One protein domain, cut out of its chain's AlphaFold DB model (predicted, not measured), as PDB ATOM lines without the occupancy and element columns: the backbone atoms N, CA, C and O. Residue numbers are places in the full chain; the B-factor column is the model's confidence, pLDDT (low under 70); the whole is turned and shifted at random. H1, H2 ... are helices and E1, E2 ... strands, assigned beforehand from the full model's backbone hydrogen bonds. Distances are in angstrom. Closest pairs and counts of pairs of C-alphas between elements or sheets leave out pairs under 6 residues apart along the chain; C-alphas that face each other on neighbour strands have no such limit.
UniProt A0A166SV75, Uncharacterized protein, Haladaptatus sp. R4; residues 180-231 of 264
ATOM      1  N   LEU A 180      70.705  25.317 -11.726       89.12
ATOM      2  CA  LEU A 180      70.289  24.632 -12.941       89.12
ATOM      3  C   LEU A 180      69.230  23.585 -12.574       89.12
ATOM      4  O   LEU A 180      69.390  22.917 -11.550       89.12
ATOM      5  N   LYS A 181      68.188  23.446 -13.396       87.94
ATOM      6  CA  LYS A 181      67.273  22.306 -13.278       87.94
ATOM      7  C   LYS A 181      68.000  21.002 -13.614       87.94
ATOM      8  O   LYS A 181      69.150  21.022 -14.061       87.94
ATOM      9  N   ASP A 182      67.333  19.872 -13.398       87.06
ATOM     10  CA  ASP A 182      67.884  18.572 -13.770       87.06
ATOM     11  C   ASP A 182      68.245  18.518 -15.262       87.06
ATOM     12  O   ASP A 182      67.601  19.147 -16.105       87.06
ATOM     13  N   GLU A 183      69.298  17.766 -15.585       83.38
ATOM     14  CA  GLU A 183      69.896  17.740 -16.923       83.38
ATOM     15  C   GLU A 183      68.890  17.399 -18.023       83.38
ATOM     16  O   GLU A 183      68.949  17.985 -19.100       83.38
ATOM     17  N   ARG A 184      67.934  16.503 -17.746       84.69
ATOM     18  CA  ARG A 184      66.902  16.128 -18.716       84.69
ATOM     19  C   ARG A 184      65.968  17.301 -18.999       84.69
ATOM     20  O   ARG A 184      65.806  17.668 -20.154       84.69
ATOM     21  N   THR A 185      65.432  17.936 -17.958       85.69
ATOM     22  CA  THR A 185      64.591  19.134 -18.107       85.69
ATOM     23  C   THR A 185      65.324  20.250 -18.854       85.69
ATOM     24  O   THR A 185      64.748  20.916 -19.714       85.69
ATOM     25  N   VAL A 186      66.609  20.455 -18.561       86.00
ATOM     26  CA  VAL A 186      67.432  21.455 -19.252       86.00
ATOM     27  C   VAL A 186      67.626  21.095 -20.724       86.00
ATOM     28  O   VAL A 186      67.461  21.968 -21.572       86.00
ATOM     29  N   ALA A 187      67.957  19.840 -21.032       84.44
ATOM     30  CA  ALA A 187      68.135  19.361 -22.400       84.44
ATOM     31  C   ALA A 187      66.857  19.529 -23.225       84.44
ATOM     32  O   ALA A 187      66.905  20.146 -24.286       84.44
ATOM     33  N   ASP A 188      65.719  19.075 -22.693       85.88
ATOM     34  CA  ASP A 188      64.415  19.148 -23.355       85.88
ATOM     35  C   ASP A 188      64.046  20.606 -23.685       85.88
ATOM     36  O   ASP A 188      63.577  20.916 -24.781       85.88
ATOM     37  N   HIS A 189      64.295  21.536 -22.755       85.94
ATOM     38  CA  HIS A 189      64.019  22.958 -22.968       85.94
ATOM     39  C   HIS A 189      65.013  23.647 -23.913       85.94
ATOM     40  O   HIS A 189      64.613  24.562 -24.634       85.94
ATOM     41  N   LEU A 190      66.284  23.233 -23.930       84.19
ATOM     42  CA  LEU A 190      67.261  23.720 -24.907       84.19
ATOM     43  C   LEU A 190      66.914  23.223 -26.318       84.19
ATOM     44  O   LEU A 190      66.869  24.029 -27.248       84.19
ATOM     45  N   GLU A 191      66.568  21.944 -26.472       84.44
ATOM     46  CA  GLU A 191      66.188  21.357 -27.761       84.44
ATOM     47  C   GLU A 191      64.878  21.957 -28.292       84.44
ATOM     48  O   GLU A 191      64.801  22.347 -29.458       84.44
ATOM     49  N   ALA A 192      63.876  22.149 -27.426       83.88
ATOM     50  CA  ALA A 192      62.633  22.840 -27.778       83.88
ATOM     51  C   ALA A 192      62.863  24.290 -28.249       83.88
ATOM     52  O   ALA A 192      62.043  24.849 -28.979       83.88
ATOM     53  N   ALA A 193      63.986  24.894 -27.854       81.19
ATOM     54  CA  ALA A 193      64.423  26.212 -28.294       81.19
ATOM     55  C   ALA A 193      65.311  26.192 -29.550       81.19
ATOM     56  O   ALA A 193      65.792  27.243 -29.978       81.19
ATOM     57  N   GLY A 194      65.547  25.014 -30.133       80.88
ATOM     58  CA  GLY A 194      66.438  24.821 -31.274       80.88
ATOM     59  C   GLY A 194      67.924  24.944 -30.927       80.88
ATOM     60  O   GLY A 194      68.721  25.262 -31.809       80.88
ATOM     61  N   ILE A 195      68.297  24.745 -29.659       80.75
ATOM     62  CA  ILE A 195      69.687  24.719 -29.194       80.75
ATOM     63  C   ILE A 195      70.093  23.265 -28.990       80.75
ATOM     64  O   ILE A 195      69.444  22.550 -28.232       80.75
ATOM     65  N   ASP A 196      71.183  22.842 -29.628       79.31
ATOM     66  CA  ASP A 196      71.753  21.517 -29.390       79.31
ATOM     67  C   ASP A 196      72.256  21.431 -27.931       79.31
ATOM     68  O   ASP A 196      73.126  22.222 -27.541       79.31
ATOM     69  N   PRO A 197      71.732  20.510 -27.095       72.81
ATOM     70  CA  PRO A 197      72.160  20.347 -25.705       72.81
ATOM     71  C   PRO A 197      73.675  20.137 -25.543       72.81
ATOM     72  O   PRO A 197      74.252  20.539 -24.526       72.81
ATOM     73  N   GLU A 198      74.354  19.591 -26.556       74.44
ATOM     74  CA  GLU A 198      75.812  19.417 -26.566       74.44
ATOM     75  C   GLU A 198      76.576  20.761 -26.595       74.44
ATOM     76  O   GLU A 198      77.701  20.855 -26.080       74.44
ATOM     77  N   GLU A 199      75.968  21.852 -27.091       70.00
ATOM     78  CA  GLU A 199      76.547  23.207 -27.041       70.00
ATOM     79  C   GLU A 199      76.742  23.700 -25.597       70.00
ATOM     80  O   GLU A 199      77.680  24.457 -25.306       70.00
ATOM     81  N   ALA A 200      75.907  23.229 -24.663       63.75
ATOM     82  CA  ALA A 200      76.019  23.559 -23.247       63.75
ATOM     83  C   ALA A 200      77.201  22.861 -22.551       63.75
ATOM     84  O   ALA A 200      77.539  23.263 -21.434       63.75
ATOM     85  N   ARG A 201      77.859  21.882 -23.207       61.09
ATOM     86  CA  ARG A 201      79.001  21.076 -22.723       61.09
ATOM     87  C   ARG A 201      78.878  20.715 -21.239       61.09
ATOM     88  O   ARG A 201      79.382  21.464 -20.398       61.09
ATOM     89  N   SER A 202      78.256  19.564 -20.971       64.25
ATOM     90  CA  SER A 202      77.991  19.004 -19.634       64.25
ATOM     91  C   SER A 202      77.170  19.919 -18.720       64.25
ATOM     92  O   SER A 202      77.470  20.019 -17.533       64.25
ATOM     93  N   PHE A 203      76.188  20.636 -19.281       70.94
ATOM     94  CA  PHE A 203      75.259  21.476 -18.516       70.94
ATOM     95  C   PHE A 203      75.950  22.485 -17.579       70.94
ATOM     96  O   PHE A 203      75.452  22.815 -16.501       70.94
ATOM     97  N   ASP A 204      77.110  23.013 -17.989       80.12
ATOM     98  CA  ASP A 204      77.823  24.017 -17.202       80.12
ATOM     99  C   ASP A 204      76.925  25.247 -17.000       80.12
ATOM    100  O   ASP A 204      76.501  25.908 -17.953       80.12
ATOM    101  N   THR A 205      76.651  25.582 -15.737       81.50
ATOM    102  CA  THR A 205      75.708  26.644 -15.359       81.50
ATOM    103  C   THR A 205      76.044  27.988 -16.012       81.50
ATOM    104  O   THR A 205      75.141  28.748 -16.366       81.50
ATOM    105  N   LYS A 206      77.335  28.310 -16.202       83.38
ATOM    106  CA  LYS A 206      77.750  29.567 -16.845       83.38
ATOM    107  C   LYS A 206      77.493  29.529 -18.350       83.38
ATOM    108  O   LYS A 206      77.054  30.542 -18.897       83.38
ATOM    109  N   LYS A 207      77.742  28.397 -19.014       82.31
ATOM    110  CA  LYS A 207      77.472  28.229 -20.451       82.31
ATOM    111  C   LYS A 207      75.983  28.214 -20.756       82.31
ATOM    112  O   LYS A 207      75.563  28.972 -21.624       82.31
ATOM    113  N   VAL A 208      75.186  27.458 -20.000       83.06
ATOM    114  CA  VAL A 208      73.722  27.452 -20.159       83.06
ATOM    115  C   VAL A 208      73.170  28.863 -19.974       83.06
ATOM    116  O   VAL A 208      72.406  29.340 -20.804       83.06
ATOM    117  N   LYS A 209      73.639  29.600 -18.959       83.44
ATOM    118  CA  LYS A 209      73.223  30.995 -18.742       83.44
ATOM    119  C   LYS A 209      73.551  31.895 -19.936       83.44
ATOM    120  O   LYS A 209      72.752  32.761 -20.283       83.44
ATOM    121  N   LYS A 210      74.725  31.712 -20.544       83.12
ATOM    122  CA  LYS A 210      75.140  32.468 -21.729       83.12
ATOM    123  C   LYS A 210      74.245  32.147 -22.932       83.12
ATOM    124  O   LYS A 210      73.740  33.078 -23.546       83.12
ATOM    125  N   LEU A 211      74.003  30.865 -23.211       83.31
ATOM    126  CA  LEU A 211      73.144  30.417 -24.313       83.31
ATOM    127  C   LEU A 211      71.708  30.926 -24.156       83.31
ATOM    128  O   LEU A 211      71.139  31.468 -25.100       83.31
ATOM    129  N   VAL A 212      71.158  30.839 -22.941       84.56
ATOM    130  CA  VAL A 212      69.820  31.347 -22.615       84.56
ATOM    131  C   VAL A 212      69.715  32.849 -22.887       84.56
ATOM    132  O   VAL A 212      68.775  33.291 -23.543       84.56
ATOM    133  N   ALA A 213      70.709  33.632 -22.454       83.81
ATOM    134  CA  ALA A 213      70.739  35.074 -22.690       83.81
ATOM    135  C   ALA A 213      70.918  35.435 -24.178       83.81
ATOM    136  O   ALA A 213      70.258  36.347 -24.667       83.81
ATOM    137  N   GLU A 214      71.786  34.726 -24.906       85.56
ATOM    138  CA  GLU A 214      72.061  34.975 -26.331       85.56
ATOM    139  C   GLU A 214      70.899  34.582 -27.248       85.56
ATOM    140  O   GLU A 214      70.766  35.127 -28.345       85.56
ATOM    141  N   ARG A 215      70.066  33.632 -26.818       81.38
ATOM    142  CA  ARG A 215      68.928  33.119 -27.592       81.38
ATOM    143  C   ARG A 215      67.577  33.634 -27.102       81.38
ATOM    144  O   ARG A 215      66.557  33.276 -27.676       81.38
ATOM    145  N   GLY A 216      67.565  34.499 -26.085       79.06
ATOM    146  CA  GLY A 216      66.338  35.097 -25.553       79.06
ATOM    147  C   GLY A 216      65.391  34.079 -24.918       79.06
ATOM    148  O   GLY A 216      64.181  34.295 -24.901       79.06
ATOM    149  N   LEU A 217      65.935  32.968 -24.422       83.75
ATOM    150  CA  LEU A 217      65.173  31.956 -23.706       83.75
ATOM    151  C   LEU A 217      64.742  32.474 -22.344       83.75
ATOM    152  O   LEU A 217      65.477  33.208 -21.675       83.75
ATOM    153  N   ASP A 218      63.566  32.039 -21.907       83.12
ATOM    154  CA  ASP A 218      63.140  32.321 -20.553       83.12
ATOM    155  C   ASP A 218      64.024  31.557 -19.557       83.12
ATOM    156  O   ASP A 218      64.134  30.330 -19.582       83.12
ATOM    157  N   GLU A 219      64.677  32.299 -18.658       83.19
ATOM    158  CA  GLU A 219      65.585  31.703 -17.678       83.19
ATOM    159  C   GLU A 219      64.868  30.701 -16.765       83.19
ATOM    160  O   GLU A 219      65.512  29.772 -16.287       83.19
ATOM    161  N   SER A 220      63.566  30.871 -16.505       85.12
ATOM    162  CA  SER A 220      62.831  29.989 -15.591       85.12
ATOM    163  C   SER A 220      62.504  28.629 -16.202       85.12
ATOM    164  O   SER A 220      62.212  27.686 -15.465       85.12
ATOM    165  N   SER A 221      62.613  28.475 -17.525       85.38
ATOM    166  CA  SER A 221      62.538  27.163 -18.174       85.38
ATOM    167  C   SER A 221      63.736  26.289 -17.802       85.38
ATOM    168  O   SER A 221      63.582  25.085 -17.636       85.38
ATOM    169  N   VAL A 222      64.905  26.896 -17.582       87.44
ATOM    170  CA  VAL A 222      66.199  26.191 -17.497       87.44
ATOM    171  C   VAL A 222      66.829  26.256 -16.102       87.44
ATOM    172  O   VAL A 222      67.623  25.396 -15.724       87.44
ATOM    173  N   PHE A 223      66.471  27.275 -15.324       89.56
ATOM    174  CA  PHE A 223      66.955  27.488 -13.967       89.56
ATOM    175  C   PHE A 223      65.805  27.490 -12.966       89.56
ATOM    176  O   PHE A 223      64.781  28.143 -13.180       89.56
ATOM    177  N   ASP A 224      66.039  26.869 -11.817       87.88
ATOM    178  CA  ASP A 224      65.291  27.152 -10.603       87.88
ATOM    179  C   ASP A 224      65.783  28.482 -10.029       87.88
ATOM    180  O   ASP A 224      66.955  28.668  -9.669       87.88
ATOM    181  N   ILE A 225      64.879  29.460 -10.026       87.00
ATOM    182  CA  ILE A 225      65.156  30.830  -9.611       87.00
ATOM    183  C   ILE A 225      64.604  31.040  -8.206       87.00
ATOM    184  O   ILE A 225      63.407  31.235  -8.014       87.00
ATOM    185  N   GLU A 226      65.503  31.118  -7.235       83.06
ATOM    186  CA  GLU A 226      65.163  31.490  -5.867       83.06
ATOM    187  C   GLU A 226      65.478  32.971  -5.640       83.06
ATOM    188  O   GLU A 226      66.595  33.441  -5.884       83.06
ATOM    189  N   LYS A 227      64.495  33.730  -5.151       81.50
ATOM    190  CA  LYS A 227      64.674  35.132  -4.760       81.50
ATOM    191  C   LYS A 227      64.655  35.229  -3.242       81.50
ATOM    192  O   LYS A 227      63.692  34.820  -2.605       81.50
ATOM    193  N   ARG A 228      65.705  35.809  -2.671       84.94
ATOM    194  CA  ARG A 228      65.775  36.163  -1.254       84.94
ATOM    195  C   ARG A 228      65.865  37.669  -1.129       84.94
ATOM    196  O   ARG A 228      66.790  38.283  -1.654       84.94
ATOM    197  N   THR A 229      64.909  38.246  -0.425       85.38
ATOM    198  CA  THR A 229      64.863  39.682  -0.170       85.38
ATOM    199  C   THR A 229      65.236  39.925   1.276       85.38
ATOM    200  O   THR A 229      64.754  39.221   2.157       85.38
ATOM    201  N   TYR A 230      66.090  40.909   1.526       85.75
ATOM    202  CA  TYR A 230      66.475  41.274   2.880       85.75
ATOM    203  C   TYR A 230      66.624  42.786   3.012       85.75
ATOM    204  O   TYR A 230      66.953  43.490   2.053       85.75
ATOM    205  N   VAL A 231      66.381  43.288   4.219       90.56
ATOM    206  CA  VAL A 231      66.663  44.673   4.597       90.56
ATOM    207  C   VAL A 231      67.934  44.687   5.428       90.56
ATOM    208  O   VAL A 231      68.092  43.901   6.363       90.56
TER     209      VAL A 231
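What this domain is: This is residues 180 to 231 of the 264 residues of an uncharacterized protein of Haladaptatus sp. R4 (UniProt A0A166SV75). Look first for a small head of four helices with one straight strand sticking out of it as an arm: the two longer helices, H1 and H3, run side by side, the short H2 and H4 sit on opposite sides of them to complete a ring of four, and residues 226 to 231 of E1 stand free. That arm makes the length of the whole, whose C-alphas span 41 by 20 by 17 A. The printed part has 52 residues with four named helices and one named strand, in the order H1, H2, H3, H4, E1, and its class is mixed, helices and strands. The whole is only just compact, close to loose, with a radius of gyration of the C-alphas of 11.5 A.

Where its parts are: Start at Leu 180 and go on to C-alpha 183 at (69.896, 17.740, -16.923), where H1 begins; it holds residues 183 to 192 and is 14.0 A long. H2, residues 197 to 200, is 5.6 A long. Find C-alpha 205 at (75.708, 26.644, -15.359); from there H3, the longest helix, runs through residues 205 to 215 for 15.4 A. H4, residues 219 to 222, is 5.5 A long. E1 follows at once with residues 223 to 231, 25.3 A long, and ends at C-alpha 231 at (66.663, 44.673, 4.597).

How they stand to each other: Begin with H1, which touches H4 with 6 pairs of C-alphas within 8 A; the closest are those of Val 186 and Val 222, 5.2 A apart. H1 and H2 only just touch, with 3 such pairs, and only at the corner; the closest C-alphas are those of Ala 187 and Pro 197, 5.3 A apart. H2 and H3 only just touch, also with 3 pairs, the closest being the C-alphas of Ala 200 and Val 208 at 5.5 A. H3 and H4 only just touch, with 3 pairs, and only at the corner, where the C-alphas of Val 212 and Glu 219 come closest at 6.5 A. H1 and H3 are near each other, with 5 pairs of C-alphas within 10 A. H2 and H4 are apart. H4 and E1 meet only through their link. E1 is apart from H2 and H3, and only just apart from H1, with a closest distance of 8.0 A between C-alphas; it pairs with no named strand. In H1 and H3 every O i to N i+4 pair is within hydrogen-bond range; H2 and H4 are too short for such a pair, and each has its 1 O i to N i+3 pair within range.

The domain as a whole: Look for the two C-alphas farthest apart at Asp 196 and Val 231, 41.4 A from each other. The printed part has no cut, and the links H1 to H2, H2 to H3, H3 to H4 and H4 to E1 are tight. The mean pLDDT of the printed part is 82.1; the model's confidence is under 70 at residues 200 to 202, of which 200 belongs to H2.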